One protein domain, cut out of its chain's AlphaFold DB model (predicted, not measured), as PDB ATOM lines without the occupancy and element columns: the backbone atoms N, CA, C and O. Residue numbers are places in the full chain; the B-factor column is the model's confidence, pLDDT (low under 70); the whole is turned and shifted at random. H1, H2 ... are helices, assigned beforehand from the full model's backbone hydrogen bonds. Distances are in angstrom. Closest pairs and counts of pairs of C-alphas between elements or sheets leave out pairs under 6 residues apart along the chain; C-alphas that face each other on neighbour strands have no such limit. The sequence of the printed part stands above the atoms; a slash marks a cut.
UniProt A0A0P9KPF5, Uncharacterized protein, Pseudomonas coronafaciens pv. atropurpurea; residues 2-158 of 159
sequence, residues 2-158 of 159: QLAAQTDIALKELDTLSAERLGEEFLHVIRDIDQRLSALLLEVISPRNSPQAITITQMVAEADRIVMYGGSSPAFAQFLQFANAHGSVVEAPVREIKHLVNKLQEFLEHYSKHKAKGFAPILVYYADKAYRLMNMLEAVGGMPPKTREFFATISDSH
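This is residues 2 to 158 of the 159 residues of an uncharacterized protein of Pseudomonas coronafaciens pv. atropurpurea (UniProt A0A0P9KPF5). One long helix, H1, makes the longest axis: its first part, residues 2 to 18, sticks out as a free arm, and nearer its end H4 runs back along it. H2 and H3 stand across the far end of this pair, while H5, H6 and H7 lie on one side of it, H7 packing on H5 and H4, and H6 on H2. The printed part has 157 residues with seven named helices, H1 to H7 in order, and no named strand; the class is all helix. It is loose, with a radius of gyration of the C-alphas of 20.2 A, and spans 77 by 30 by 23 A, the arm making much of the length.

H1, residues 2 to 41, only just touches H2, residues 56 to 69, with 3 pairs of C-alphas within 8 A; Leu 41 and Ile 56 are the closest, their C-alphas 4.9 A apart, and the lines are about perpendicular at 87 degrees. H2 touches H3, residues 74 to 83, at a steep tilt of 55 degrees, opposite ways; the closest C-alphas, of Met 59 and Phe 76, are 6.1 A apart. With residues 26 to 40 alone, H1 touches H4, residues 91 to 114, at a shallow tilt of 18 degrees, opposite ways; the closest C-alphas, of Leu 40 and Pro 93, are 6.1 A apart. H1, H4 and H5, residues 121 to 131, form an up-and-down bundle, each running against the one before, though H5 is close but not clearly touching H1 and H4. H6, residues 134 to 140, touches H2 about perpendicular, at 78 degrees; the closest C-alphas, of Ala 63 and Met 136, are 5.2 A apart. H7, residues 147 to 156, touches H5 at a steep tilt of 42 degrees, opposite ways, the closest C-alphas, of Tyr 131 and Phe 151, being 5.6 A apart. H1 is apart from H3, H6 and H7. In each of the seven helices every O i to N i+4 pair is within hydrogen-bond range.

H1 begins at C-alpha 2, (207.927, 274.109, 162.290), and measures 58.6 A. H2 measures 19.8 A and H3 14.1 A. H4 begins at C-alpha 91, (150.323, 244.685, 163.063), and measures 35.0 A. H5 measures 15.0 A, H6 9.7 A and H7 14.3 A, ending at C-alpha 156, (179.613, 235.591, 169.068).

The C-alphas farthest apart, of Gln 2 and Asn 49, are 77.6 A apart. Without residues 2 to 18 the body spans 52 by 29 by 23 A. The printed part has no cut. The link from H1 to H2 is long, at 14 residues. Mean pLDDT of the printed part is 88.0; residues 2 to 3, 114 to 118 and 156 to 158 are under 70.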
ATOM      1  N   GLN A   2     208.867 273.924 161.168       67.69
ATOM      2  CA  GLN A   2     207.927 274.109 162.290       67.69
ATOM      3  C   GLN A   2     206.445 274.277 161.877       67.69
ATOM      4  O   GLN A   2     205.575 273.702 162.517       67.69
ATOM      5  N   LEU A   3     206.162 274.971 160.764       66.31
ATOM      6  CA  LEU A   3     204.799 275.127 160.224       66.31
ATOM      7  C   LEU A   3     204.192 273.816 159.699       66.31
ATOM      8  O   LEU A   3     203.030 273.555 159.963       66.31
ATOM      9  N   ALA A   4     204.980 272.980 159.011       71.19
ATOM     10  CA  ALA A   4     204.510 271.703 158.460       71.19
ATOM     11  C   ALA A   4     204.091 270.718 159.567       71.19
ATOM     12  O   ALA A   4     203.037 270.093 159.483       71.19
ATOM     13  N   ALA A   5     204.877 270.653 160.648       71.81
ATOM     14  CA  ALA A   5     204.552 269.845 161.821       71.81
ATOM     15  C   ALA A   5     203.308 270.365 162.567       71.81
ATOM     16  O   ALA A   5     202.520 269.567 163.064       71.81
ATOM     17  N   GLN A   6     203.102 271.687 162.622       71.56
ATOM     18  CA  GLN A   6     201.889 272.278 163.200       71.56
ATOM     19  C   GLN A   6     200.640 271.981 162.360       71.56
ATOM     20  O   GLN A   6     199.602 271.657 162.931       71.56
ATOM     21  N   THR A   7     200.730 272.026 161.026       78.44
ATOM     22  CA  THR A   7     199.619 271.619 160.148       78.44
ATOM     23  C   THR A   7     199.300 270.131 160.257       78.44
ATOM     24  O   THR A   7     198.127 269.781 160.297       78.44
ATOM     25  N   ASP A   8     200.305 269.259 160.382       81.81
ATOM     26  CA  ASP A   8     200.077 267.817 160.551       81.81
ATOM     27  C   ASP A   8     199.406 267.481 161.890       81.81
ATOM     28  O   ASP A   8     198.567 266.583 161.955       81.81
ATOM     29  N   ILE A   9     199.759 268.192 162.966       81.75
ATOM     30  CA  ILE A   9     199.107 268.035 164.274       81.75
ATOM     31  C   ILE A   9     197.659 268.526 164.202       81.75
ATOM     32  O   ILE A   9     196.757 267.790 164.589       81.75
ATOM     33  N   ALA A  10     197.426 269.712 163.635       78.81
ATOM     34  CA  ALA A  10     196.083 270.271 163.501       78.81
ATOM     35  C   ALA A  10     195.157 269.388 162.644       78.81
ATOM     36  O   ALA A  10     193.985 269.226 162.974       78.81
ATOM     37  N   LEU A  11     195.676 268.778 161.572       82.06
ATOM     38  CA  LEU A  11     194.920 267.827 160.750       82.06
ATOM     39  C   LEU A  11     194.551 266.564 161.536       82.06
ATOM     40  O   LEU A  11     193.401 266.143 161.502       82.06
ATOM     41  N   LYS A  12     195.488 266.001 162.308       80.56
ATOM     42  CA  LYS A  12     195.213 264.828 163.156       80.56
ATOM     43  C   LYS A  12     194.207 265.120 164.267       80.56
ATOM     44  O   LYS A  12     193.368 264.272 164.567       80.56
ATOM     45  N   GLU A  13     194.287 266.294 164.885       79.19
ATOM     46  CA  GLU A  13     193.311 266.735 165.887       79.19
ATOM     47  C   GLU A  13     191.922 266.903 165.259       79.19
ATOM     48  O   GLU A  13     190.936 266.424 165.817       79.19
ATOM     49  N   LEU A  14     191.841 267.494 164.065       75.44
ATOM     50  CA  LEU A  14     190.585 267.659 163.332       75.44
ATOM     51  C   LEU A  14     189.980 266.312 162.913       75.44
ATOM     52  O   LEU A  14     188.778 266.101 163.088       75.44
ATOM     53  N   ASP A  15     190.806 265.375 162.447       78.31
ATOM     54  CA  ASP A  15     190.382 264.009 162.134       78.31
ATOM     55  C   ASP A  15     189.854 263.294 163.385       78.31
ATOM     56  O   ASP A  15     188.796 262.663 163.336       78.31
ATOM     57  N   THR A  16     190.532 263.448 164.526       75.75
ATOM     58  CA  THR A  16     190.115 262.851 165.807       75.75
ATOM     59  C   THR A  16     188.772 263.414 166.266       75.75
ATOM     60  O   THR A  16     187.859 262.643 166.553       75.75
ATOM     61  N   LEU A  17     188.603 264.738 166.239       72.38
ATOM     62  CA  LEU A  17     187.344 265.402 166.592       72.38
ATOM     63  C   LEU A  17     186.195 264.997 165.660       72.38
ATOM     64  O   LEU A  17     185.076 264.746 166.110       72.38
ATOM     65  N   SER A  18     186.464 264.901 164.355       73.69
ATOM     66  CA  SER A  18     185.465 264.458 163.376       73.69
ATOM     67  C   SER A  18     185.028 263.016 163.638       73.69
ATOM     68  O   SER A  18     183.837 262.692 163.575       73.69
ATOM     69  N   ALA A  19     185.977 262.156 164.014       73.12
ATOM     70  CA  ALA A  19     185.691 260.800 164.412       73.12
ATOM     71  C   ALA A  19     184.857 260.804 165.703       73.12
ATOM     72  O   ALA A  19     183.776 260.224 165.709       73.12
ATOM     73  N   GLU A  20     185.290 261.435 166.784       77.44
ATOM     74  CA  GLU A  20     184.544 261.454 168.052       77.44
ATOM     75  C   GLU A  20     183.083 261.868 167.853       77.44
ATOM     76  O   GLU A  20     182.181 261.104 168.208       77.44
ATOM     77  N   ARG A  21     182.847 262.968 167.129       78.62
ATOM     78  CA  ARG A  21     181.502 263.443 166.793       78.62
ATOM     79  C   ARG A  21     180.666 262.407 166.038       78.62
ATOM     80  O   ARG A  21     179.525 262.149 166.411       78.62
ATOM     81  N   LEU A  22     181.231 261.766 165.012       77.31
ATOM     82  CA  LEU A  22     180.530 260.706 164.281       77.31
ATOM     83  C   LEU A  22     180.192 259.513 165.193       77.31
ATOM     84  O   LEU A  22     179.161 258.869 165.024       77.31
ATOM     85  N   GLY A  23     181.060 259.204 166.163       78.81
ATOM     86  CA  GLY A  23     180.802 258.165 167.162       78.81
ATOM     87  C   GLY A  23     179.637 258.519 168.090       78.81
ATOM     88  O   GLY A  23     178.804 257.660 168.377       78.81
ATOM     89  N   GLU A  24     179.552 259.776 168.518       82.50
ATOM     90  CA  GLU A  24     178.456 260.277 169.354       82.50
ATOM     91  C   GLU A  24     177.117 260.294 168.615       82.50
ATOM     92  O   GLU A  24     176.123 259.799 169.148       82.50
ATOM     93  N   GLU A  25     177.092 260.796 167.377       84.56
ATOM     94  CA  GLU A  25     175.894 260.798 166.527       84.56
ATOM     95  C   GLU A  25     175.374 259.367 166.325       84.56
ATOM     96  O   GLU A  25     174.181 259.094 166.476       84.56
ATOM     97  N   PHE A  26     176.284 258.423 166.087       85.94
ATOM     98  CA  PHE A  26     175.952 257.015 165.926       85.94
ATOM     99  C   PHE A  26     175.343 256.394 167.194       85.94
ATOM    100  O   PHE A  26     174.313 255.719 167.139       85.94
ATOM    101  N   LEU A  27     175.942 256.656 168.362       86.94
ATOM    102  CA  LEU A  27     175.409 256.189 169.643       86.94
ATOM    103  C   LEU A  27     174.055 256.820 169.975       86.94
ATOM    104  O   LEU A  27     173.211 256.159 170.583       86.94
ATOM    105  N   HIS A  28     173.838 258.076 169.590       90.94
ATOM    106  CA  HIS A  28     172.565 258.752 169.799       90.94
ATOM    107  C   HIS A  28     171.433 258.061 169.031       90.94
ATOM    108  O   HIS A  28     170.398 257.750 169.617       90.94
ATOM    109  N   VAL A  29     171.663 257.731 167.757       91.81
ATOM    110  CA  VAL A  29     170.673 257.026 166.929       91.81
ATOM    111  C   VAL A  29     170.358 255.637 167.483       91.81
ATOM    112  O   VAL A  29     169.195 255.252 167.564       91.81
ATOM    113  N   ILE A  30     171.370 254.883 167.916       92.69
ATOM    114  CA  ILE A  30     171.139 253.549 168.485       92.69
ATOM    115  C   ILE A  30     170.336 253.624 169.786       92.69
ATOM    116  O   ILE A  30     169.456 252.794 170.010       92.69
ATOM    117  N   ARG A  31     170.589 254.633 170.627       94.06
ATOM    118  CA  ARG A  31     169.797 254.866 171.842       94.06
ATOM    119  C   ARG A  31     168.343 255.212 171.527       94.06
ATOM    120  O   ARG A  31     167.469 254.697 172.215       94.06
ATOM    121  N   ASP A  32     168.083 256.031 170.509       96.75
ATOM    122  CA  ASP A  32     166.713 256.328 170.057       96.75
ATOM    123  C   ASP A  32     165.989 255.054 169.601       96.75
ATOM    124  O   ASP A  32     164.886 254.755 170.067       96.75
ATOM    125  N   ILE A  33     166.645 254.247 168.761       97.06
ATOM    126  CA  ILE A  33     166.106 252.962 168.304       97.06
ATOM    127  C   ILE A  33     165.794 252.053 169.500       97.06
ATOM    128  O   ILE A  33     164.708 251.476 169.568       97.06
ATOM    129  N   ASP A  34     166.711 251.945 170.462       96.00
ATOM    130  CA  ASP A  34     166.527 251.112 171.651       96.00
ATOM    131  C   ASP A  34     165.363 251.578 172.533       96.00
ATOM    132  O   ASP A  34     164.594 250.755 173.040       96.00
ATOM    133  N   GLN A  35     165.201 252.890 172.704       97.31
ATOM    134  CA  GLN A  35     164.091 253.468 173.459       97.31
ATOM    135  C   GLN A  35     162.752 253.169 172.785       97.31
ATOM    136  O   GLN A  35     161.815 252.719 173.447       97.31
ATOM    137  N   ARG A  36     162.675 253.348 171.462       97.88
ATOM    138  CA  ARG A  36     161.471 253.050 170.676       97.88
ATOM    139  C   ARG A  36     161.130 251.563 170.702       97.88
ATOM    140  O   ARG A  36     159.977 251.217 170.944       97.88
ATOM    141  N   LEU A  37     162.123 250.685 170.545       97.88
ATOM    142  CA  LEU A  37     161.938 249.240 170.702       97.88
ATOM    143  C   LEU A  37     161.429 248.896 172.103       97.88
ATOM    144  O   LEU A  37     160.466 248.148 172.237       97.88
ATOM    145  N   SER A  38     162.029 249.467 173.147       96.75
ATOM    146  CA  SER A  38     161.626 249.210 174.533       96.75
ATOM    147  C   SER A  38     160.179 249.639 174.801       96.75
ATOM    148  O   SER A  38     159.457 248.925 175.493       96.75
ATOM    149  N   ALA A  39     159.729 250.754 174.220       97.25
ATOM    150  CA  ALA A  39     158.338 251.194 174.310       97.25
ATOM    151  C   ALA A  39     157.378 250.223 173.602       97.25
ATOM    152  O   ALA A  39     156.412 249.772 174.215       97.25
ATOM    153  N   LEU A  40     157.687 249.835 172.360       97.12
ATOM    154  CA  LEU A  40     156.878 248.893 171.573       97.12
ATOM    155  C   LEU A  40     156.748 247.532 172.267       97.12
ATOM    156  O   LEU A  40     155.672 246.944 172.317       97.12
ATOM    157  N   LEU A  41     157.834 247.033 172.859       96.44
ATOM    158  CA  LEU A  41     157.846 245.751 173.565       96.44
ATOM    159  C   LEU A  41     156.924 245.727 174.796       96.44
ATOM    160  O   LEU A  41     156.475 244.649 175.207       96.44
ATOM    161  N   LEU A  42     156.634 246.888 175.382       95.50
ATOM    162  CA  LEU A  42     155.728 247.039 176.519       95.50
ATOM    163  C   LEU A  42     154.278 247.312 176.102       95.50
ATOM    164  O   LEU A  42     153.405 247.340 176.972       95.50
ATOM    165  N   GLU A  43     153.994 247.478 174.807       93.12
ATOM    166  CA  GLU A  43     152.629 247.699 174.344       93.12
ATOM    167  C   GLU A  43     151.723 246.507 174.654       93.12
ATOM    168  O   GLU A  43     152.082 245.340 174.460       93.12
ATOM    169  N   VAL A  44     150.520 246.829 175.135       91.75
ATOM    170  CA  VAL A  44     149.484 245.851 175.454       91.75
ATOM    171  C   VAL A  44     148.724 245.498 174.179       91.75
ATOM    172  O   VAL A  44     148.008 246.321 173.615       91.75
ATOM    173  N   ILE A  45     148.861 244.246 173.758       90.06
ATOM    174  CA  ILE A  45     148.284 243.683 172.531       90.06
ATOM    175  C   ILE A  45     147.013 242.862 172.776       90.06
ATOM    176  O   ILE A  45     146.340 242.448 171.833       90.06
ATOM    177  N   SER A  46     146.667 242.608 174.037       86.38
ATOM    178  CA  SER A  46     145.406 241.956 174.386       86.38
ATOM    179  C   SER A  46     144.205 242.881 174.126       86.38
ATOM    180  O   SER A  46     144.315 244.092 174.328       86.38
ATOM    181  N   PRO A  47     143.022 242.338 173.780       79.44
ATOM    182  CA  PRO A  47     141.790 243.120 173.699       79.44
ATOM    183  C   PRO A  47     141.517 243.909 174.988       79.44
ATOM    184  O   PRO A  47     141.818 243.429 176.078       79.44
ATOM    185  N   ARG A  48     140.869 245.081 174.883       74.25
ATOM    186  CA  ARG A  48     140.592 245.975 176.033       74.25
ATOM    187  C   ARG A  48     139.859 245.310 177.205       74.25
ATOM    188  O   ARG A  48     140.008 245.757 178.332       74.25
ATOM    189  N   ASN A  49     139.097 244.250 176.937       76.94
ATOM    190  CA  ASN A  49     138.317 243.519 177.941       76.94
ATOM    191  C   ASN A  49     138.955 242.174 178.330       76.94
ATOM    192  O   ASN A  49     138.296 241.332 178.934       76.94
ATOM    193  N   SER A  50     140.209 241.938 177.937       78.56
ATOM    194  CA  SER A  50     140.937 240.735 178.327       78.56
ATOM    195  C   SER A  50     141.209 240.756 179.835       78.56
ATOM    196  O   SER A  50     141.654 241.784 180.350       78.56
ATOM    197  N   PRO A  51     141.006 239.637 180.554       76.88
ATOM    198  CA  PRO A  51     141.295 239.553 181.986       76.88
ATOM    199  C   PRO A  51     142.793 239.693 182.301       76.88
ATOM    200  O   PRO A  51     143.158 239.992 183.434       76.88
ATOM    201  N   GLN A  52     143.658 239.491 181.305       82.88
ATOM    202  CA  GLN A  52     145.098 239.668 181.421       82.88
ATOM    203  C   GLN A  52     145.602 240.592 180.314       82.88
ATOM    204  O   GLN A  52     145.305 240.374 179.134       82.88
ATOM    205  N   ALA A  53     146.384 241.599 180.709       86.69
ATOM    206  CA  ALA A  53     147.143 242.426 179.785       86.69
ATOM    207  C   ALA A  53     148.307 241.601 179.225       86.69
ATOM    208  O   ALA A  53     149.186 241.176 179.982       86.69
ATOM    209  N   ILE A  54     148.287 241.366 177.913       90.50
ATOM    210  CA  ILE A  54     149.368 240.668 177.212       90.50
ATOM    211  C   ILE A  54     150.238 241.695 176.509       90.50
ATOM    212  O   ILE A  54     149.701 242.556 175.816       90.50
ATOM    213  N   THR A  55     151.558 241.596 176.660       95.38
ATOM    214  CA  THR A  55     152.518 242.482 175.984       95.38
ATOM    215  C   THR A  55     153.324 241.755 174.917       95.38
ATOM    216  O   THR A  55     153.452 240.528 174.936       95.38
ATOM    217  N   ILE A  56     153.930 242.511 174.000       96.44
ATOM    218  CA  ILE A  56     154.835 241.940 172.989       96.44
ATOM    219  C   ILE A  56     156.042 241.258 173.654       96.44
ATOM    220  O   ILE A  56     156.458 240.192 173.206       96.44
ATOM    221  N   THR A  57     156.554 241.790 174.769       96.88
ATOM    222  CA  THR A  57     157.629 241.149 175.555       96.88
ATOM    223  C   THR A  57     157.285 239.709 175.948       96.88
ATOM    224  O   THR A  57     158.139 238.827 175.879       96.88
ATOM    225  N   GLN A  58     156.032 239.438 176.326       95.94
ATOM    226  CA  GLN A  58     155.604 238.077 176.657       95.94
ATOM    227  C   GLN A  58     155.594 237.168 175.424       95.94
ATOM    228  O   GLN A  58     155.914 235.990 175.538       95.94
ATOM    229  N   MET A  59     155.281 237.704 174.240       96.88
ATOM    230  CA  MET A  59     155.336 236.947 172.984       96.88
ATOM    231  C   MET A  59     156.773 236.671 172.535       96.88
ATOM    232  O   MET A  59     157.032 235.610 171.977       96.88
ATOM    233  N   VAL A  60     157.719 237.569 172.829       97.44
ATOM    234  CA  VAL A  60     159.156 237.299 172.651       97.44
ATOM    235  C   VAL A  60     159.593 236.132 173.537       97.44
ATOM    236  O   VAL A  60     160.156 235.163 173.035       97.44
ATOM    237  N   ALA A  61     159.259 236.171 174.831       96.69
ATOM    238  CA  ALA A  61     159.587 235.087 175.758       96.69
ATOM    239  C   ALA A  61     158.936 233.751 175.359       96.69
ATOM    240  O   ALA A  61     159.538 232.688 175.505       96.69
ATOM    241  N   GLU A  62     157.714 233.795 174.827       96.75
ATOM    242  CA  GLU A  62     157.015 232.597 174.371       96.75
ATOM    243  C   GLU A  62     157.624 232.020 173.086       96.75
ATOM    244  O   GLU A  62     157.735 230.798 172.965       96.75
ATOM    245  N   ALA A  63     158.090 232.870 172.164       97.31
ATOM    246  CA  ALA A  63     158.857 232.434 170.998       97.31
ATOM    247  C   ALA A  63     160.139 231.701 171.423       97.31
ATOM    248  O   ALA A  63     160.414 230.604 170.933       97.31
ATOM    249  N   ASP A  64     160.881 232.261 172.384       96.38
ATOM    250  CA  ASP A  64     162.080 231.630 172.945       96.38
ATOM    251  C   ASP A  64     161.756 230.281 173.593       96.38
ATOM    252  O   ASP A  64     162.441 229.285 173.346       96.38
ATOM    253  N   ARG A  65     160.678 230.217 174.385       96.94
ATOM    254  CA  ARG A  65     160.225 228.977 175.026       96.94
ATOM    255  C   ARG A  65     159.898 227.895 173.995       96.94
ATOM    256  O   ARG A  65     160.283 226.745 174.193       96.94
ATOM    257  N   ILE A  66     159.193 228.243 172.917       96.94
ATOM    258  CA  ILE A  66     158.831 227.300 171.848       96.94
ATOM    259  C   ILE A  66     160.080 226.794 171.126       96.94
ATOM    260  O   ILE A  66     160.194 225.595 170.895       96.94
ATOM    261  N   VAL A  67     161.033 227.669 170.799       94.69
ATOM    262  CA  VAL A  67     162.283 227.257 170.140       94.69
ATOM    263  C   VAL A  67     163.117 226.352 171.051       94.69
ATOM    264  O   VAL A  67     163.668 225.357 170.587       94.69
ATOM    265  N   MET A  68     163.193 226.663 172.347       94.50
ATOM    266  CA  MET A  68     164.042 225.938 173.295       94.50
ATOM    267  C   MET A  68     163.448 224.602 173.758       94.50
ATOM    268  O   MET A  68     164.179 223.627 173.916       94.50
ATOM    269  N   TYR A  69     162.138 224.552 173.999       95.56
ATOM    270  CA  TYR A  69     161.476 223.404 174.631       95.56
ATOM    271  C   TYR A  69     160.415 222.741 173.745       95.56
ATOM    272  O   TYR A  69     159.852 221.714 174.120       95.56
ATOM    273  N   GLY A  70     160.118 223.317 172.581       91.38
ATOM    274  CA  GLY A  70     159.032 222.872 171.719       91.38
ATOM    275  C   GLY A  70     157.636 223.178 172.279       91.38
ATOM    276  O   GLY A  70     157.426 223.969 173.208       91.38
ATOM    277  N   GLY A  71     156.649 222.512 171.682       93.19
ATOM    278  CA  GLY A  71     155.237 222.633 172.039       93.19
ATOM    279  C   GLY A  71     154.492 223.710 171.251       93.19
ATOM    280  O   GLY A  71     155.010 224.299 170.306       93.19
ATOM    281  N   SER A  72     153.238 223.942 171.639       91.94
ATOM    282  CA  SER A  72     152.367 224.948 171.027       91.94
ATOM    283  C   SER A  72     151.944 225.992 172.051       91.94
ATOM    284  O   SER A  72     151.986 225.752 173.258       91.94
ATOM    285  N   SER A  73     151.554 227.162 171.557       94.00
ATOM    286  CA  SER A  73     151.037 228.248 172.379       94.00
ATOM    287  C   SER A  73     149.887 228.925 171.647       94.00
ATOM    288  O   SER A  73     150.124 229.597 170.640       94.00
ATOM    289  N   PRO A  74     148.637 228.754 172.112       92.00
ATOM    290  CA  PRO A  74     147.486 229.405 171.494       92.00
ATOM    291  C   PRO A  74     147.617 230.932 171.478       92.00
ATOM    292  O   PRO A  74     147.267 231.566 170.485       92.00
ATOM    293  N   ALA A  75     148.179 231.514 172.544       91.12
ATOM    294  CA  ALA A  75     148.426 232.950 172.635       91.12
ATOM    295  C   ALA A  75     149.436 233.415 171.577       91.12
ATOM    296  O   ALA A  75     149.180 234.386 170.868       91.12
ATOM    297  N   PHE A  76     150.543 232.685 171.410       95.06
ATOM    298  CA  PHE A  76     151.534 233.012 170.387       95.06
ATOM    299  C   PHE A  76     150.983 232.827 168.969       95.06
ATOM    300  O   PHE A  76     151.174 233.688 168.120       95.06
ATOM    301  N   ALA A  77     150.234 231.752 168.706       94.81
ATOM    302  CA  ALA A  77     149.604 231.532 167.404       94.81
ATOM    303  C   ALA A  77     148.624 232.664 167.041       94.81
ATOM    304  O   ALA A  77     148.635 233.162 165.916       94.81
ATOM    305  N   GLN A  78     147.823 233.121 168.009       93.19
ATOM    306  CA  GLN A  78     146.940 234.272 167.831       93.19
ATOM    307  C   GLN A  78     147.729 235.571 167.611       93.19
ATOM    308  O   GLN A  78     147.366 236.370 166.748       93.19
ATOM    309  N   PHE A  79     148.829 235.771 168.340       95.19
ATOM    310  CA  PHE A  79     149.737 236.893 168.110       95.19
ATOM    311  C   PHE A  79     150.284 236.895 166.678       95.19
ATOM    312  O   PHE A  79     150.208 237.927 166.017       95.19
ATOM    313  N   LEU A  80     150.758 235.754 166.162       96.19
ATOM    314  CA  LEU A  80     151.253 235.637 164.784       96.19
ATOM    315  C   LEU A  80     150.166 235.957 163.751       96.19
ATOM    316  O   LEU A  80     150.436 236.624 162.750       96.19
ATOM    317  N   GLN A  81     148.933 235.511 164.001       94.81
ATOM    318  CA  GLN A  81     147.793 235.832 163.147       94.81
ATOM    319  C   GLN A  81     147.522 237.341 163.132       94.81
ATOM    320  O   GLN A  81     147.373 237.925 162.060       94.81
ATOM    321  N   PHE A  82     147.481 237.990 164.298       94.38
ATOM    322  CA  PHE A  82     147.233 239.427 164.374       94.38
ATOM    323  C   PHE A  82     148.397 240.251 163.830       94.38
ATOM    324  O   PHE A  82     148.154 241.206 163.099       94.38
ATOM    325  N   ALA A  83     149.644 239.860 164.080       95.38
ATOM    326  CA  ALA A  83     150.824 240.534 163.543       95.38
ATOM    327  C   ALA A  83     150.830 240.601 162.002       95.38
ATOM    328  O   ALA A  83     151.425 241.513 161.435       95.38
ATOM    329  N   ASN A  84     150.149 239.662 161.336       94.12
ATOM    330  CA  ASN A  84     150.016 239.602 159.879       94.12
ATOM    331  C   ASN A  84     148.644 240.075 159.355       94.12
ATOM    332  O   ASN A  84     148.429 240.110 158.144       94.12
ATOM    333  N   ALA A  85     147.709 240.447 160.232       93.94
ATOM    334  CA  ALA A  85     146.386 240.930 159.848       93.94
ATOM    335  C   ALA A  85     146.371 242.463 159.740       93.94
ATOM    336  O   ALA A  85     146.577 243.166 160.730       93.94
ATOM    337  N   HIS A  86     146.075 242.987 158.549       90.75
ATOM    338  CA  HIS A  86     146.001 244.431 158.311       90.75
ATOM    339  C   HIS A  86     145.021 245.128 159.262       90.75
ATOM    340  O   HIS A  86     143.872 244.710 159.404       90.75
ATOM    341  N   GLY A  87     145.476 246.216 159.889       87.88
ATOM    342  CA  GLY A  87     144.662 247.012 160.810       87.88
ATOM    343  C   GLY A  87     144.442 246.371 162.181       87.88
ATOM    344  O   GLY A  87     143.675 246.909 162.980       87.88
ATOM    345  N   SER A  88     145.092 245.242 162.479       91.00
ATOM    346  CA  SER A  88     145.083 244.702 163.836       91.00
ATOM    347  C   SER A  88     145.882 245.603 164.783       91.00
ATOM    348  O   SER A  88     146.818 246.298 164.384       91.00
ATOM    349  N   VAL A  89     145.562 245.523 166.075       89.50
ATOM    350  CA  VAL A  89     146.303 246.232 167.133       89.50
ATOM    351  C   VAL A  89     147.757 245.761 167.279       89.50
ATOM    352  O   VAL A  89     148.542 246.423 167.943       89.50
ATOM    353  N   VAL A  90     148.118 244.628 166.667       93.94
ATOM    354  CA  VAL A  90     149.451 244.007 166.750       93.94
ATOM    355  C   VAL A  90     150.289 244.286 165.501       93.94
ATOM    356  O   VAL A  90     151.516 244.318 165.576       93.94
ATOM    357  N   GLU A  91     149.648 244.509 164.353       95.06
ATOM    358  CA  GLU A  91     150.323 244.685 163.063       95.06
ATOM    359  C   GLU A  91     151.258 245.894 163.070       95.06
ATOM    360  O   GLU A  91     152.445 245.748 162.773       95.06
ATOM    361  N   ALA A  92     150.756 247.075 163.444       94.25
ATOM    362  CA  ALA A  92     151.554 248.296 163.382       94.25
ATOM    363  C   ALA A  92     152.774 248.257 164.326       94.25
ATOM    364  O   ALA A  92     153.874 248.556 163.852       94.25
ATOM    365  N   PRO A  93     152.646 247.817 165.596       95.69
ATOM    366  CA  PRO A  93     153.799 247.685 166.484       95.69
ATOM    367  C   PRO A  93     154.834 246.679 165.974       95.69
ATOM    368  O   PRO A  93     156.029 246.963 165.973       95.69
ATOM    369  N   VAL A  94     154.401 245.517 165.473       96.81
ATOM    370  CA  VAL A  94     155.331 244.497 164.964       96.81
ATOM    371  C   VAL A  94     156.027 244.956 163.683       96.81
ATOM    372  O   VAL A  94     157.227 244.722 163.518       96.81
ATOM    373  N   ARG A  95     155.322 245.651 162.784       96.38
ATOM    374  CA  ARG A  95     155.931 246.258 161.592       96.38
ATOM    375  C   ARG A  95     156.982 247.301 161.964       96.38
ATOM    376  O   ARG A  95     158.044 247.328 161.343       96.38
ATOM    377  N   GLU A  96     156.717 248.111 162.982       97.06
ATOM    378  CA  GLU A  96     157.677 249.095 163.476       97.06
ATOM    379  C   GLU A  96     158.899 248.431 164.128       97.06
ATOM    380  O   GLU A  96     160.028 248.821 163.840       97.06
ATOM    381  N   ILE A  97     158.717 247.362 164.915       97.88
ATOM    382  CA  ILE A  97     159.841 246.585 165.469       97.88
ATOM    383  C   ILE A  97     160.733 246.053 164.338       97.88
ATOM    384  O   ILE A  97     161.951 246.219 164.394       97.88
ATOM    385  N   LYS A  98     160.149 245.462 163.286       97.06
ATOM    386  CA  LYS A  98     160.908 244.989 162.112       97.06
ATOM    387  C   LYS A  98     161.701 246.124 161.465       97.06
ATOM    388  O   LYS A  98     162.877 245.955 161.145       97.06
ATOM    389  N   HIS A  99     161.070 247.285 161.285       96.75
ATOM    390  CA  HIS A  99     161.719 248.462 160.720       96.75
ATOM    391  C   HIS A  99     162.917 248.917 161.564       96.75
ATOM    392  O   HIS A  99     164.009 249.102 161.029       96.75
ATOM    393  N   LEU A 100     162.734 249.039 162.878       97.50
ATOM    394  CA  LEU A 100     163.764 249.477 163.817       97.50
ATOM    395  C   LEU A 100     164.939 248.501 163.909       97.50
ATOM    396  O   LEU A 100     166.090 248.931 163.920       97.50
ATOM    397  N   VAL A 101     164.668 247.195 163.915       97.31
ATOM    398  CA  VAL A 101     165.713 246.161 163.904       97.31
ATOM    399  C   VAL A 101     166.526 246.212 162.609       97.31
ATOM    400  O   VAL A 101     167.755 246.177 162.661       97.31
ATOM    401  N   ASN A 102     165.870 246.365 161.456       95.06
ATOM    402  CA  ASN A 102     166.573 246.529 160.181       95.06
ATOM    403  C   ASN A 102     167.401 247.819 160.157       95.06
ATOM    404  O   ASN A 102     168.546 247.805 159.714       95.06
ATOM    405  N   LYS A 103     166.867 248.923 160.693       94.94
ATOM    406  CA  LYS A 103     167.622 250.175 160.808       94.94
ATOM    407  C   LYS A 103     168.842 250.019 161.703       94.94
ATOM    408  O   LYS A 103     169.918 250.467 161.323       94.94
ATOM    409  N   LEU A 104     168.716 249.344 162.844       95.38
ATOM    410  CA  LEU A 104     169.859 249.061 163.708       95.38
ATOM    411  C   LEU A 104     170.937 248.257 162.971       95.38
ATOM    412  O   LEU A 104     172.112 248.607 163.065       95.38
ATOM    413  N   GLN A 105     170.546 247.226 162.217       93.94
ATOM    414  CA  GLN A 105     171.476 246.475 161.373       93.94
ATOM    415  C   GLN A 105     172.189 247.397 160.374       93.94
ATOM    416  O   GLN A 105     173.417 247.404 160.340       93.94
ATOM    417  N   GLU A 106     171.448 248.203 159.603       91.88
ATOM    418  CA  GLU A 106     172.026 249.141 158.627       91.88
ATOM    419  C   GLU A 106     173.060 250.064 159.286       91.88
ATOM    420  O   GLU A 106     174.182 250.199 158.798       91.88
ATOM    421  N   PHE A 107     172.719 250.659 160.433       90.19
ATOM    422  CA  PHE A 107     173.648 251.501 161.179       90.19
ATOM    423  C   PHE A 107     174.903 250.713 161.575       90.19
ATOM    424  O   PHE A 107     176.017 251.155 161.288       90.19
ATOM    425  N   LEU A 108     174.769 249.536 162.191       90.00
ATOM    426  CA  LEU A 108     175.920 248.731 162.623       90.00
ATOM    427  C   LEU A 108     176.815 248.296 161.448       90.00
ATOM    428  O   LEU A 108     178.040 248.292 161.584       90.00
ATOM    429  N   GLU A 109     176.236 248.007 160.281       89.06
ATOM    430  CA  GLU A 109     176.984 247.758 159.043       89.06
ATOM    431  C   GLU A 109     177.747 248.998 158.554       89.06
ATOM    432  O   GLU A 109     178.876 248.886 158.075       89.06
ATOM    433  N   HIS A 110     177.157 250.190 158.659       84.94
ATOM    434  CA  HIS A 110     177.855 251.434 158.335       84.94
ATOM    435  C   HIS A 110     179.007 251.702 159.311       84.94
ATOM    436  O   HIS A 110     180.098 252.086 158.887       84.94
ATOM    437  N   TYR A 111     178.810 251.445 160.603       81.56
ATOM    438  CA  TYR A 111     179.862 251.606 161.604       81.56
ATOM    439  C   TYR A 111     181.060 250.693 161.340       81.56
ATOM    440  O   TYR A 111     182.197 251.168 161.321       81.56
ATOM    441  N   SER A 112     180.829 249.404 161.076       78.31
ATOM    442  CA  SER A 112     181.922 248.458 160.817       78.31
ATOM    443  C   SER A 112     182.741 248.827 159.574       78.31
ATOM    444  O   SER A 112     183.959 248.671 159.580       78.31
ATOM    445  N   LYS A 113     182.107 249.400 158.541       75.38
ATOM    446  CA  LYS A 113     182.788 249.871 157.320       75.38
ATOM    447  C   LYS A 113     183.655 251.115 157.532       75.38
ATOM    448  O   LYS A 113     184.648 251.275 156.827       75.38
ATOM    449  N   HIS A 114     183.285 252.002 158.459       67.75
ATOM    450  CA  HIS A 114     183.920 253.320 158.594       67.75
ATOM    451  C   HIS A 114     184.862 253.467 159.791       67.75
ATOM    452  O   HIS A 114     185.719 254.348 159.765       67.75
ATOM    453  N   LYS A 115     184.697 252.673 160.856       60.69
ATOM    454  CA  LYS A 115     185.236 253.051 162.170       60.69
ATOM    455  C   LYS A 115     186.171 252.062 162.842       60.69
ATOM    456  O   LYS A 115     187.011 252.523 163.613       60.69
ATOM    457  N   ALA A 116     186.046 250.748 162.644       56.22
ATOM    458  CA  ALA A 116     186.703 249.843 163.586       56.22
ATOM    459  C   ALA A 116     187.054 248.447 163.055       56.22
ATOM    460  O   ALA A 116     186.330 247.850 162.269       56.22
ATOM    461  N   LYS A 117     188.142 247.889 163.611       62.41
ATOM    462  CA  LYS A 117     188.499 246.458 163.541       62.41
ATOM    463  C   LYS A 117     187.547 245.555 164.359       62.41
ATOM    464  O   LYS A 117     187.796 244.358 164.446       62.41
ATOM    465  N   GLY A 118     186.503 246.112 164.982       67.06
ATOM    466  CA  GLY A 118     185.542 245.407 165.838       67.06
ATOM    467  C   GLY A 118     184.513 246.357 166.465       67.06
ATOM    468  O   GLY A 118     184.638 247.573 166.353       67.06
ATOM    469  N   PHE A 119     183.486 245.830 167.127       75.19
ATOM    470  CA  PHE A 119     182.453 246.657 167.753       75.19
ATOM    471  C   PHE A 119     182.857 247.098 169.164       75.19
ATOM    472  O   PHE A 119     183.437 246.335 169.934       75.19
ATOM    473  N   ALA A 120     182.533 248.343 169.525       81.38
ATOM    474  CA  ALA A 120     182.632 248.778 170.915       81.38
ATOM    475  C   ALA A 120     181.630 247.982 171.781       81.38
ATOM    476  O   ALA A 120     180.520 247.728 171.308       81.38
ATOM    477  N   PRO A 121     181.939 247.656 173.054       84.94
ATOM    478  CA  PRO A 121     181.072 246.823 173.901       84.94
ATOM    479  C   PRO A 121     179.617 247.301 174.001       84.94
ATOM    480  O   PRO A 121     178.691 246.498 174.047       84.94
ATOM    481  N   ILE A 122     179.394 248.617 173.978       86.69
ATOM    482  CA  ILE A 122     178.043 249.188 173.994       86.69
ATOM    483  C   ILE A 122     177.237 248.846 172.730       86.69
ATOM    484  O   ILE A 122     176.032 248.648 172.809       86.69
ATOM    485  N   LEU A 123     177.887 248.736 171.568       88.38
ATOM    486  CA  LEU A 123     177.235 248.346 170.316       88.38
ATOM    487  C   LEU A 123     176.895 246.854 170.314       88.38
ATOM    488  O   LEU A 123     175.822 246.480 169.847       88.38
ATOM    489  N   VAL A 124     177.768 246.030 170.900       89.94
ATOM    490  CA  VAL A 124     177.522 244.595 171.117       89.94
ATOM    491  C   VAL A 124     176.292 244.400 172.000       89.94
ATOM    492  O   VAL A 124     175.404 243.635 171.649       89.94
ATOM    493  N   TYR A 125     176.169 245.174 173.082       92.00
ATOM    494  CA  TYR A 125     174.989 245.135 173.949       92.00
ATOM    495  C   TYR A 125     173.675 245.394 173.189       92.00
ATOM    496  O   TYR A 125     172.688 244.686 173.390       92.00
ATOM    497  N   TYR A 126     173.644 246.384 172.291       93.31
ATOM    498  CA  TYR A 126     172.449 246.654 171.484       93.31
ATOM    499  C   TYR A 126     172.196 245.578 170.421       93.31
ATOM    500  O   TYR A 126     171.039 245.225 170.181       93.31
ATOM    501  N   ALA A 127     173.253 245.013 169.829       93.56
ATOM    502  CA  ALA A 127     173.141 243.868 168.930       93.56
ATOM    503  C   ALA A 127     172.549 242.642 169.648       93.56
ATOM    504  O   ALA A 127     171.610 242.037 169.134       93.56
ATOM    505  N   ASP A 128     172.995 242.345 170.872       93.69
ATOM    506  CA  ASP A 128     172.458 241.263 171.705       93.69
ATOM    507  C   ASP A 128     170.972 241.472 172.031       93.69
ATOM    508  O   ASP A 128     170.173 240.530 171.983       93.69
ATOM    509  N   LYS A 129     170.568 242.713 172.345       94.62
ATOM    510  CA  LYS A 129     169.151 243.043 172.575       94.62
ATOM    511  C   LYS A 129     168.302 242.779 171.335       94.62
ATOM    512  O   LYS A 129     167.223 242.208 171.468       94.62
ATOM    513  N   ALA A 130     168.779 243.155 170.150       95.12
ATOM    514  CA  ALA A 130     168.075 242.883 168.900       95.12
ATOM    515  C   ALA A 130     168.058 241.385 168.564       95.12
ATOM    516  O   ALA A 130     167.018 240.862 168.159       95.12
ATOM    517  N   TYR A 131     169.163 240.673 168.807       94.69
ATOM    518  CA  TYR A 131     169.272 239.231 168.588       94.69
ATOM    519  C   TYR A 131     168.210 238.442 169.368       94.69
ATOM    520  O   TYR A 131     167.605 237.506 168.846       94.69
ATOM    521  N   ARG A 132     167.902 238.866 170.598       94.25
ATOM    522  CA  ARG A 132     166.838 238.262 171.420       94.25
ATOM    523  C   ARG A 132     165.441 238.350 170.804       94.25
ATOM    524  O   ARG A 132     164.566 237.585 171.181       94.25
ATOM    525  N   LEU A 133     165.212 239.252 169.851       96.62
ATOM    526  CA  LEU A 133     163.922 239.374 169.169       96.62
ATOM    527  C   LEU A 133     163.784 238.401 167.988       96.62
ATOM    528  O   LEU A 133     162.679 238.231 167.474       96.62
ATOM    529  N   MET A 134     164.879 237.767 167.544       95.56
ATOM    530  CA  MET A 134     164.923 237.038 166.271       95.56
ATOM    531  C   MET A 134     163.937 235.874 166.214       95.56
ATOM    532  O   MET A 134     163.267 235.712 165.201       95.56
ATOM    533  N   ASN A 135     163.776 235.110 167.301       95.94
ATOM    534  CA  ASN A 135     162.836 233.982 167.328       95.94
ATOM    535  C   ASN A 135     161.397 234.437 167.041       95.94
ATOM    536  O   ASN A 135     160.694 233.832 166.235       95.94
ATOM    537  N   MET A 136     160.973 235.539 167.665       97.06
ATOM    538  CA  MET A 136     159.648 236.112 167.436       97.06
ATOM    539  C   MET A 136     159.530 236.695 166.025       97.06
ATOM    540  O   MET A 136     158.560 236.414 165.325       97.06
ATOM    541  N   LEU A 137     160.521 237.467 165.577       96.88
ATOM    542  CA  LEU A 137     160.460 238.153 164.285       96.88
ATOM    543  C   LEU A 137     160.508 237.194 163.091       96.88
ATOM    544  O   LEU A 137     159.830 237.433 162.091       96.88
ATOM    545  N   GLU A 138     161.253 236.098 163.193       95.06
ATOM    546  CA  GLU A 138     161.267 235.040 162.181       95.06
ATOM    547  C   GLU A 138     159.955 234.265 162.143       95.06
ATOM    548  O   GLU A 138     159.458 233.981 161.056       95.06
ATOM    549  N   ALA A 139     159.359 233.984 163.306       95.25
ATOM    550  CA  ALA A 139     158.052 233.339 163.378       95.25
ATOM    551  C   ALA A 139     156.942 234.211 162.769       95.25
ATOM    552  O   ALA A 139     156.044 233.691 162.109       95.25
ATOM    553  N   VAL A 140     157.005 235.537 162.953       95.75
ATOM    554  CA  VAL A 140     156.100 236.475 162.266       95.75
ATOM    555  C   VAL A 140     156.386 236.506 160.759       95.75
ATOM    556  O   VAL A 140     155.453 236.633 159.967       95.75
ATOM    557  N   GLY A 141     157.655 236.404 160.362       93.12
ATOM    558  CA  GLY A 141     158.108 236.447 158.972       93.12
ATOM    559  C   GLY A 141     158.353 237.866 158.446       93.12
ATOM    560  O   GLY A 141     158.069 238.864 159.107       93.12
ATOM    561  N   GLY A 142     158.900 237.981 157.232       86.31
ATOM    562  CA  GLY A 142     159.184 239.272 156.580       86.31
ATOM    563  C   GLY A 142     160.466 239.977 157.045       86.31
ATOM    564  O   GLY A 142     160.711 241.110 156.635       86.31
ATOM    565  N   MET A 143     161.282 239.323 157.875       90.56
ATOM    566  CA  MET A 143     162.661 239.748 158.129       90.56
ATOM    567  C   MET A 143     163.579 239.311 156.978       90.56
ATOM    568  O   MET A 143     163.381 238.223 156.429       90.56
ATOM    569  N   PRO A 144     164.599 240.107 156.612       88.44
ATOM    570  CA  PRO A 144     165.634 239.654 155.693       88.44
ATOM    571  C   PRO A 144     166.338 238.391 156.231       88.44
ATOM    572  O   PRO A 144     166.694 238.358 157.410       88.44
ATOM    573  N   PRO A 145     166.621 237.370 155.394       79.12
ATOM    574  CA  PRO A 145     167.216 236.108 155.859       79.12
ATOM    575  C   PRO A 145     168.554 236.263 156.594       79.12
ATOM    576  O   PRO A 145     168.885 235.471 157.466       79.12
ATOM    577  N   LYS A 146     169.322 237.304 156.259       88.56
ATOM    578  CA  LYS A 146     170.658 237.552 156.818       88.56
ATOM    579  C   LYS A 146     170.643 238.287 158.158       88.56
ATOM    580  O   LYS A 146     171.698 238.452 158.761       88.56
ATOM    581  N   THR A 147     169.489 238.762 158.626       91.56
ATOM    582  CA  THR A 147     169.432 239.623 159.814       91.56
ATOM    583  C   THR A 147     169.828 238.879 161.088       91.56
ATOM    584  O   THR A 147     170.608 239.409 161.876       91.56
ATOM    585  N   ARG A 148     169.384 237.626 161.269       92.88
ATOM    586  CA  ARG A 148     169.828 236.803 162.405       92.88
ATOM    587  C   ARG A 148     171.331 236.570 162.370       92.88
ATOM    588  O   ARG A 148     171.988 236.770 163.386       92.88
ATOM    589  N   GLU A 149     171.853 236.137 161.224       91.62
ATOM    590  CA  GLU A 149     173.282 235.854 161.046       91.62
ATOM    591  C   GLU A 149     174.122 237.091 161.366       91.62
ATOM    592  O   GLU A 149     175.097 236.996 162.106       91.62
ATOM    593  N   PHE A 150     173.701 238.263 160.886       92.19
ATOM    594  CA  PHE A 150     174.359 239.526 161.189       92.19
ATOM    595  C   PHE A 150     174.472 239.763 162.700       92.19
ATOM    596  O   PHE A 150     175.579 239.905 163.217       92.19
ATOM    597  N   PHE A 151     173.355 239.748 163.431       92.44
ATOM    598  CA  PHE A 151     173.401 239.980 164.876       92.44
ATOM    599  C   PHE A 151     174.156 238.872 165.626       92.44
ATOM    600  O   PHE A 151     174.953 239.193 166.501       92.44
ATOM    601  N   ALA A 152     174.002 237.603 165.228       88.62
ATOM    602  CA  ALA A 152     174.747 236.482 165.807       88.62
ATOM    603  C   ALA A 152     176.264 236.675 165.674       88.62
ATOM    604  O   ALA A 152     176.987 236.522 166.651       88.62
ATOM    605  N   THR A 153     176.754 237.082 164.497       87.75
ATOM    606  CA  THR A 153     178.195 237.313 164.292       87.75
ATOM    607  C   THR A 153     178.761 238.423 165.172       87.75
ATOM    608  O   THR A 153     179.906 238.319 165.615       87.75
ATOM    609  N   ILE A 154     177.978 239.463 165.468       85.75
ATOM    610  CA  ILE A 154     178.391 240.517 166.402       85.75
ATOM    611  C   ILE A 154     178.429 239.969 167.831       85.75
ATOM    612  O   ILE A 154     179.406 240.202 168.537       85.75
ATOM    613  N   SER A 155     177.404 239.219 168.239       72.56
ATOM    614  CA  SER A 155     177.287 238.627 169.577       72.56
ATOM    615  C   SER A 155     178.366 237.575 169.875       72.56
ATOM    616  O   SER A 155     178.944 237.565 170.961       72.56
ATOM    617  N   ASP A 156     178.667 236.703 168.909       66.81
ATOM    618  CA  ASP A 156     179.613 235.591 169.068       66.81
ATOM    619  C   ASP A 156     181.078 236.040 168.990       66.81
ATOM    620  O   ASP A 156     181.938 235.422 169.608       66.81
ATOM    621  N   SER A 157     181.377 237.156 168.313       57.66
ATOM    622  CA  SER A 157     182.739 237.724 168.258       57.66
ATOM    623  C   SER A 157     183.272 238.199 169.624       57.66
ATOM    624  O   SER A 157     184.427 238.616 169.719       57.66
ATOM    625  N   HIS A 158     182.443 238.163 170.673       48.38
ATOM    626  CA  HIS A 158     182.759 238.637 172.020       48.38
ATOM    627  C   HIS A 158     182.452 237.618 173.141       48.38
ATOM    628  O   HIS A 158     182.475 238.003 174.313       48.38
TER     629      HIS A 158